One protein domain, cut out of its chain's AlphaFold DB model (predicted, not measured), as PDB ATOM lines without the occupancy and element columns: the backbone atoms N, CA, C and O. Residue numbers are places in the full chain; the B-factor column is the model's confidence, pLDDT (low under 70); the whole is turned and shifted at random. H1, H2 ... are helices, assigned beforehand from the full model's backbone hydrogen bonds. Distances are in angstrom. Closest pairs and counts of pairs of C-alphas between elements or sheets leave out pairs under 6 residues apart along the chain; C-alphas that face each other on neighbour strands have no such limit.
ATOM      1  N   ALA A   9      89.981 127.664 159.612       60.84
ATOM      2  CA  ALA A   9      91.311 128.016 160.108       60.84
ATOM      3  C   ALA A   9      92.013 129.068 159.228       60.84
ATOM      4  O   ALA A   9      92.659 129.968 159.760       60.84
ATOM      5  N   MET A  10      91.853 128.994 157.900       57.50
ATOM      6  CA  MET A  10      92.410 129.987 156.974       57.50
ATOM      7  C   MET A  10      91.745 131.360 157.116       57.50
ATOM      8  O   MET A  10      92.455 132.361 157.182       57.50
ATOM      9  N   THR A  11      90.413 131.431 157.226       66.38
ATOM     10  CA  THR A  11      89.716 132.713 157.439       66.38
ATOM     11  C   THR A  11      90.031 133.329 158.795       66.38
ATOM     12  O   THR A  11      90.196 134.542 158.881       66.38
ATOM     13  N   THR A  12      90.177 132.516 159.844       62.78
ATOM     14  CA  THR A  12      90.527 133.030 161.180       62.78
ATOM     15  C   THR A  12      91.965 133.559 161.210       62.78
ATOM     16  O   THR A  12      92.215 134.625 161.764       62.78
ATOM     17  N   ALA A  13      92.910 132.869 160.558       58.06
ATOM     18  CA  ALA A  13      94.293 133.337 160.442       58.06
ATOM     19  C   ALA A  13      94.401 134.631 159.617       58.06
ATOM     20  O   ALA A  13      95.102 135.556 160.022       58.06
ATOM     21  N   ALA A  14      93.663 134.729 158.506       59.88
ATOM     22  CA  ALA A  14      93.577 135.963 157.729       59.88
ATOM     23  C   ALA A  14      92.967 137.103 158.564       59.88
ATOM     24  O   ALA A  14      93.519 138.197 158.595       59.88
ATOM     25  N   GLY A  15      91.892 136.835 159.312       58.38
ATOM     26  CA  GLY A  15      91.254 137.816 160.193       58.38
ATOM     27  C   GLY A  15      92.197 138.386 161.254       58.38
ATOM     28  O   GLY A  15      92.217 139.597 161.441       58.38
ATOM     29  N   ILE A  16      93.025 137.547 161.889       59.38
ATOM     30  CA  ILE A  16      94.010 137.984 162.898       59.38
ATOM     31  C   ILE A  16      95.128 138.821 162.262       59.38
ATOM     32  O   ILE A  16      95.547 139.834 162.823       59.38
ATOM     33  N   LEU A  17      95.592 138.438 161.069       55.59
ATOM     34  CA  LEU A  17      96.596 139.212 160.338       55.59
ATOM     35  C   LEU A  17      96.048 140.595 159.956       55.59
ATOM     36  O   LEU A  17      96.706 141.598 160.229       55.59
ATOM     37  N   PHE A  18      94.817 140.673 159.439       59.31
ATOM     38  CA  PHE A  18      94.163 141.940 159.093       59.31
ATOM     39  C   PHE A  18      93.763 142.784 160.317       59.31
ATOM     40  O   PHE A  18      93.849 144.010 160.249       59.31
ATOM     41  N   SER A  19      93.372 142.173 161.444       50.38
ATOM     42  CA  SER A  19      92.966 142.909 162.654       50.38
ATOM     43  C   SER A  19      94.143 143.465 163.458       50.38
ATOM     44  O   SER A  19      93.952 144.374 164.257       50.38
ATOM     45  N   SER A  20      95.354 142.931 163.270       47.31
ATOM     46  CA  SER A  20      96.553 143.367 164.004       47.31
ATOM     47  C   SER A  20      97.134 144.710 163.535       47.31
ATOM     48  O   SER A  20      98.137 145.160 164.080       47.31
ATOM     49  N   GLY A  21      96.562 145.346 162.504       44.50
ATOM     50  CA  GLY A  21      97.070 146.609 161.949       44.50
ATOM     51  C   GLY A  21      98.423 146.493 161.227       44.50
ATOM     52  O   GLY A  21      98.790 147.400 160.485       44.50
ATOM     53  N   MET A  22      99.132 145.363 161.350       48.50
ATOM     54  CA  MET A  22     100.428 145.131 160.701       48.50
ATOM     55  C   MET A  22     100.337 145.098 159.172       48.50
ATOM     56  O   MET A  22     101.300 145.451 158.503       48.50
ATOM     57  N   VAL A  23      99.183 144.726 158.607       50.84
ATOM     58  CA  VAL A  23      98.982 144.666 157.147       50.84
ATOM     59  C   VAL A  23      99.015 146.055 156.501       50.84
ATOM     60  O   VAL A  23      99.450 146.172 155.363       50.84
ATOM     61  N   TRP A  24      98.623 147.108 157.223       48.47
ATOM     62  CA  TRP A  24      98.614 148.478 156.693       48.47
ATOM     63  C   TRP A  24      99.973 149.184 156.816       48.47
ATOM     64  O   TRP A  24     100.227 150.138 156.090       48.47
ATOM     65  N   ALA A  25     100.855 148.702 157.699       49.34
ATOM     66  CA  ALA A  25     102.245 149.160 157.803       49.34
ATOM     67  C   ALA A  25     103.216 148.328 156.939       49.34
ATOM     68  O   ALA A  25     104.349 148.741 156.695       49.34
ATOM     69  N   ALA A  26     102.791 147.147 156.488       53.88
ATOM     70  CA  ALA A  26     103.575 146.266 155.639       53.88
ATOM     71  C   ALA A  26     103.503 146.744 154.182       53.88
ATOM     72  O   ALA A  26     102.479 146.589 153.521       53.88
ATOM     73  N   GLY A  27     104.600 147.309 153.671       64.62
ATOM     74  CA  GLY A  27     104.718 147.669 152.254       64.62
ATOM     75  C   GLY A  27     104.442 146.477 151.326       64.62
ATOM     76  O   GLY A  27     104.602 145.321 151.728       64.62
ATOM     77  N   GLU A  28     104.058 146.753 150.076       70.38
ATOM     78  CA  GLU A  28     103.659 145.738 149.080       70.38
ATOM     79  C   GLU A  28     104.668 144.581 148.955       70.38
ATOM     80  O   GLU A  28     104.272 143.420 148.833       70.38
ATOM     81  N   GLY A  29     105.970 144.865 149.091       69.56
ATOM     82  CA  GLY A  29     107.018 143.840 149.078       69.56
ATOM     83  C   GLY A  29     106.960 142.871 150.262       69.56
ATOM     84  O   GLY A  29     107.195 141.678 150.083       69.56
ATOM     85  N   THR A  30     106.561 143.326 151.453       75.56
ATOM     86  CA  THR A  30     106.369 142.463 152.633       75.56
ATOM     87  C   THR A  30     105.216 141.484 152.412       75.56
ATOM     88  O   THR A  30     105.346 140.293 152.701       75.56
ATOM     89  N   LEU A  31     104.093 141.964 151.865       75.81
ATOM     90  CA  LEU A  31     102.922 141.130 151.576       75.81
ATOM     91  C   LEU A  31     103.205 140.138 150.442       75.81
ATOM     92  O   LEU A  31     102.928 138.944 150.586       75.81
ATOM     93  N   GLY A  32     103.821 140.599 149.350       80.00
ATOM     94  CA  GLY A  32     104.229 139.738 148.238       80.00
ATOM     95  C   GLY A  32     105.240 138.673 148.668       80.00
ATOM     96  O   GLY A  32     105.099 137.496 148.321       80.00
ATOM     97  N   GLY A  33     106.213 139.058 149.495       82.12
ATOM     98  CA  GLY A  33     107.187 138.148 150.084       82.12
ATOM     99  C   GLY A  33     106.535 137.101 150.985       82.12
ATOM    100  O   GLY A  33     106.822 135.912 150.849       82.12
ATOM    101  N   MET A  34     105.594 137.506 151.841       81.81
ATOM    102  CA  MET A  34     104.854 136.599 152.723       81.81
ATOM    103  C   MET A  34     104.066 135.546 151.940       81.81
ATOM    104  O   MET A  34     104.157 134.356 152.240       81.81
ATOM    105  N   VAL A  35     103.321 135.959 150.913       84.81
ATOM    106  CA  VAL A  35     102.534 135.034 150.082       84.81
ATOM    107  C   VAL A  35     103.451 134.087 149.311       84.81
ATOM    108  O   VAL A  35     103.227 132.876 149.315       84.81
ATOM    109  N   THR A  36     104.519 134.608 148.706       85.06
ATOM    110  CA  THR A  36     105.479 133.800 147.937       85.06
ATOM    111  C   THR A  36     106.177 132.776 148.828       85.06
ATOM    112  O   THR A  36     106.225 131.588 148.504       85.06
ATOM    113  N   GLY A  37     106.655 133.208 149.994       84.75
ATOM    114  CA  GLY A  37     107.284 132.328 150.967       84.75
ATOM    115  C   GLY A  37     106.319 131.276 151.518       84.75
ATOM    116  O   GLY A  37     106.695 130.109 151.644       84.75
ATOM    117  N   ALA A  38     105.057 131.640 151.767       83.25
ATOM    118  CA  ALA A  38     104.024 130.694 152.186       83.25
ATOM    119  C   ALA A  38     103.748 129.628 151.120       83.25
ATOM    120  O   ALA A  38     103.639 128.443 151.448       83.25
ATOM    121  N   LEU A  39     103.669 130.033 149.849       84.94
ATOM    122  CA  LEU A  39     103.470 129.123 148.724       84.94
ATOM    123  C   LEU A  39     104.629 128.139 148.613       84.94
ATOM    124  O   LEU A  39     104.383 126.934 148.634       84.94
ATOM    125  N   ILE A  40     105.875 128.623 148.599       86.25
ATOM    126  CA  ILE A  40     107.070 127.768 148.545       86.25
ATOM    127  C   ILE A  40     107.081 126.802 149.735       86.25
ATOM    128  O   ILE A  40     107.175 125.589 149.552       86.25
ATOM    129  N   GLY A  41     106.893 127.316 150.953       82.25
ATOM    130  CA  GLY A  41     106.863 126.509 152.171       82.25
ATOM    131  C   GLY A  41     105.751 125.454 152.182       82.25
ATOM    132  O   GLY A  41     105.935 124.374 152.738       82.25
ATOM    133  N   SER A  42     104.618 125.714 151.524       85.38
ATOM    134  CA  SER A  42     103.492 124.772 151.456       85.38
ATOM    135  C   SER A  42     103.743 123.551 150.559       85.38
ATOM    136  O   SER A  42     103.085 122.520 150.739       85.38
ATOM    137  N   VAL A  43     104.694 123.641 149.621       86.19
ATOM    138  CA  VAL A  43     105.044 122.544 148.701       86.19
ATOM    139  C   VAL A  43     105.918 121.499 149.399       86.19
ATOM    140  O   VAL A  43     105.814 120.306 149.107       86.19
ATOM    141  N   PHE A  44     106.732 121.915 150.371       77.50
ATOM    142  CA  PHE A  44     107.678 121.033 151.046       77.50
ATOM    143  C   PHE A  44     107.079 120.411 152.312       77.50
ATOM    144  O   PHE A  44     106.661 121.100 153.242       77.50
ATOM    145  N   GLY A  45     107.077 119.079 152.373       78.44
ATOM    146  CA  GLY A  45     106.748 118.311 153.574       78.44
ATOM    147  C   GLY A  45     105.971 117.022 153.274       78.44
ATOM    148  O   GLY A  45     105.134 117.010 152.365       78.44
ATOM    149  N   PRO A  46     106.197 115.938 154.041       76.00
ATOM    150  CA  PRO A  46     105.509 114.662 153.833       76.00
ATOM    151  C   PRO A  46     104.017 114.744 154.194       76.00
ATOM    152  O   PRO A  46     103.177 114.206 153.479       76.00
ATOM    153  N   ASP A  47     103.675 115.513 155.233       90.25
ATOM    154  CA  ASP A  47     102.324 115.584 155.793       90.25
ATOM    155  C   ASP A  47     101.711 116.981 155.735       90.25
ATOM    156  O   ASP A  47     102.409 117.993 155.797       90.25
ATOM    157  N   LYS A  48     100.371 117.045 155.761       78.56
ATOM    158  CA  LYS A  48      99.620 118.314 155.821       78.56
ATOM    159  C   LYS A  48     100.050 119.200 156.992       78.56
ATOM    160  O   LYS A  48     100.216 120.396 156.807       78.56
ATOM    161  N   LYS A  49     100.277 118.621 158.178       84.12
ATOM    162  CA  LYS A  49     100.725 119.375 159.363       84.12
ATOM    163  C   LYS A  49     102.118 119.980 159.168       84.12
ATOM    164  O   LYS A  49     102.355 121.101 159.605       84.12
ATOM    165  N   VAL A  50     103.021 119.249 158.514       84.25
ATOM    166  CA  VAL A  50     104.389 119.712 158.246       84.25
ATOM    167  C   VAL A  50     104.378 120.784 157.158       84.25
ATOM    168  O   VAL A  50     104.990 121.825 157.348       84.25
ATOM    169  N   ARG A  51     103.587 120.604 156.094       79.50
ATOM    170  CA  ARG A  51     103.392 121.621 155.046       79.50
ATOM    171  C   ARG A  51     102.812 122.921 155.591       79.50
ATOM    172  O   ARG A  51     103.249 123.987 155.191       79.50
ATOM    173  N   THR A  52     101.870 122.862 156.537       80.62
ATOM    174  CA  THR A  52     101.346 124.078 157.185       80.62
ATOM    175  C   THR A  52     102.411 124.785 158.025       80.62
ATOM    176  O   THR A  52     102.505 126.006 157.973       80.62
ATOM    177  N   LYS A  53     103.243 124.039 158.767       80.88
ATOM    178  CA  LYS A  53     104.370 124.627 159.511       80.88
ATOM    179  C   LYS A  53     105.396 125.255 158.569       80.88
ATOM    180  O   LYS A  53     105.813 126.383 158.800       80.88
ATOM    181  N   ASN A  54     105.741 124.562 157.490       86.12
ATOM    182  CA  ASN A  54     106.688 125.054 156.496       86.12
ATOM    183  C   ASN A  54     106.137 126.264 155.736       86.12
ATOM    184  O   ASN A  54     106.883 127.203 155.492       86.12
ATOM    185  N   ALA A  55     104.835 126.301 155.440       80.38
ATOM    186  CA  ALA A  55     104.170 127.477 154.884       80.38
ATOM    187  C   ALA A  55     104.228 128.671 155.843       80.38
ATOM    188  O   ALA A  55     104.480 129.785 155.405       80.38
ATOM    189  N   LEU A  56     104.049 128.461 157.150       81.62
ATOM    190  CA  LEU A  56     104.157 129.539 158.135       81.62
ATOM    191  C   LEU A  56     105.599 130.060 158.255       81.62
ATOM    192  O   LEU A  56     105.818 131.267 158.238       81.62
ATOM    193  N   ILE A  57     106.585 129.159 158.313       85.94
ATOM    194  CA  ILE A  57     108.013 129.519 158.323       85.94
ATOM    195  C   ILE A  57     108.373 130.277 157.041       85.94
ATOM    196  O   ILE A  57     109.015 131.323 157.098       85.94
ATOM    197  N   GLY A  58     107.909 129.782 155.894       83.31
ATOM    198  CA  GLY A  58     108.089 130.423 154.602       83.31
ATOM    199  C   GLY A  58     107.429 131.797 154.541       83.31
ATOM    200  O   GLY A  58     108.052 132.733 154.061       83.31
ATOM    201  N   ALA A  59     106.220 131.959 155.083       79.19
ATOM    202  CA  ALA A  59     105.529 133.244 155.149       79.19
ATOM    203  C   ALA A  59     106.323 134.278 155.954       79.19
ATOM    204  O   ALA A  59     106.508 135.405 155.505       79.19
ATOM    205  N   VAL A  60     106.837 133.883 157.121       81.25
ATOM    206  CA  VAL A  60     107.647 134.765 157.972       81.25
ATOM    207  C   VAL A  60     108.976 135.105 157.293       81.25
ATOM    208  O   VAL A  60     109.331 136.279 157.207       81.25
ATOM    209  N   GLY A  61     109.688 134.113 156.749       84.06
ATOM    210  CA  GLY A  61     110.950 134.343 156.036       84.06
ATOM    211  C   GLY A  61     110.771 135.202 154.782       84.06
ATOM    212  O   GLY A  61     111.540 136.129 154.540       84.06
ATOM    213  N   GLY A  62     109.708 134.950 154.024       82.12
ATOM    214  CA  GLY A  62     109.342 135.725 152.848       82.12
ATOM    215  C   GLY A  62     108.948 137.160 153.187       82.12
ATOM    216  O   GLY A  62     109.350 138.071 152.473       82.12
ATOM    217  N   ALA A  63     108.235 137.393 154.294       78.00
ATOM    218  CA  ALA A  63     107.914 138.741 154.765       78.00
ATOM    219  C   ALA A  63     109.175 139.533 155.153       78.00
ATOM    220  O   ALA A  63     109.288 140.706 154.806       78.00
ATOM    221  N   LEU A  64     110.139 138.891 155.827       79.50
ATOM    222  CA  LEU A  64     111.416 139.516 156.190       79.50
ATOM    223  C   LEU A  64     112.247 139.882 154.956       79.50
ATOM    224  O   LEU A  64     112.788 140.978 154.889       79.50
ATOM    225  N   ILE A  65     112.336 138.994 153.967       80.25
ATOM    226  CA  ILE A  65     113.067 139.280 152.723       80.25
ATOM    227  C   ILE A  65     112.328 140.348 151.907       80.25
ATOM    228  O   ILE A  65     112.938 141.288 151.404       80.25
ATOM    229  N   GLY A  66     111.006 140.232 151.813       75.81
ATOM    230  CA  GLY A  66     110.149 141.161 151.088       75.81
ATOM    231  C   GLY A  66     110.187 142.588 151.634       75.81
ATOM    232  O   GLY A  66     110.169 143.531 150.847       75.81
ATOM    233  N   SER A  67     110.299 142.764 152.956       71.88
ATOM    234  CA  SER A  67     110.436 144.088 153.577       71.88
ATOM    235  C   SER A  67     111.807 144.716 153.318       71.88
ATOM    236  O   SER A  67     111.894 145.907 153.024       71.88
ATOM    237  N   GLN A  68     112.880 143.918 153.337       75.44
ATOM    238  CA  GLN A  68     114.224 144.380 152.975       75.44
ATOM    239  C   GLN A  68     114.285 144.797 151.502       75.44
ATOM    240  O   GLN A  68     114.826 145.852 151.179       75.44
ATOM    241  N   LEU A  69     113.659 144.018 150.612       69.44
ATOM    242  CA  LEU A  69     113.554 144.360 149.194       69.44
ATOM    243  C   LEU A  69     112.692 145.610 148.977       69.44
ATOM    244  O   LEU A  69     113.097 146.477 148.210       69.44
ATOM    245  N   SER A  70     111.553 145.772 149.661       64.31
ATOM    246  CA  SER A  70     110.754 146.996 149.493       64.31
ATOM    247  C   SER A  70     111.481 148.238 149.995       64.31
ATOM    248  O   SER A  70     111.328 149.300 149.404       64.31
ATOM    249  N   ASN A  71     112.294 148.112 151.043       63.03
ATOM    250  CA  ASN A  71     113.111 149.219 151.540       63.03
ATOM    251  C   ASN A  71     114.284 149.538 150.598       63.03
ATOM    252  O   ASN A  71     114.649 150.701 150.469       63.03
ATOM    253  N   ALA A  72     114.845 148.530 149.921       59.78
ATOM    254  CA  ALA A  72     115.931 148.704 148.955       59.78
ATOM    255  C   ALA A  72     115.456 149.256 147.596       59.78
ATOM    256  O   ALA A  72     116.173 150.029 146.972       59.78
ATOM    257  N   TYR A  73     114.256 148.879 147.137       58.34
ATOM    258  CA  TYR A  73     113.702 149.321 145.847       58.34
ATOM    259  C   TYR A  73     112.747 150.523 145.958       58.34
ATOM    260  O   TYR A  73     112.523 151.220 144.972       58.34
ATOM    261  N   GLY A  74     112.203 150.803 147.147       50.94
ATOM    262  CA  GLY A  74     111.236 151.880 147.387       50.94
ATOM    263  C   GLY A  74     111.826 153.293 147.455       50.94
ATOM    264  O   GLY A  74     111.062 154.254 147.476       50.94
ATOM    265  N   SER A  75     113.154 153.450 147.464       47.28
ATOM    266  CA  SER A  75     113.800 154.770 147.410       47.28
ATOM    267  C   SER A  75     113.882 155.368 146.002       47.28
ATOM    268  O   SER A  75     114.108 156.569 145.896       47.28
TER     269      SER A  75
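AT A GLANCE: This is residues 9 to 75 of the 195 residues of an uncharacterized protein of Magnetococcales bacterium (UniProt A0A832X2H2). From its first residue, the printed part runs through a helix that stands free, H1, and a small turn of helix, H2, into a long hairpin of two helices side by side, H3 and H4. An open gap separates H1 from the hairpin. The printed part has 67 residues, of which 57 are in four named helices, in the order H1, H2, H3, H4, with no named strand; its class is all helix, and it is only just compact, close to loose, with a radius of gyration of the C-alphas of 12.6 A, and flat, spanning 42 by 24 by 11 A.

HOW THE PARTS SIT: H1, residues 9 to 19, is close to but not clearly touching H2, residues 22 to 25; their closest C-alphas, Leu 17 and Val 23, are 6.8 A apart. H1 is apart from H3, residues 28 to 43, and H4, residues 48 to 73. H3 and H4 touch as a hairpin, closest at the C-alphas of Gly 41 and Ala 55, 3.9 A, at a shallow tilt of 28 degrees, opposite ways. In H1, H3 and H4 every O i to N i+4 pair is within hydrogen-bond range; H2 is too short for one.

IN THESE COORDINATES: H1 begins at C-alpha 9 (91.311, 128.016, 160.108). H3 is 23.2 A long; H4, 35.5 A, ends at C-alpha 73 (113.702, 149.321, 145.847).

THE WHOLE: The printed part has no cut, and its three links are tight. Residues 9 to 27, 29 and 69 to 75 have pLDDT under 70.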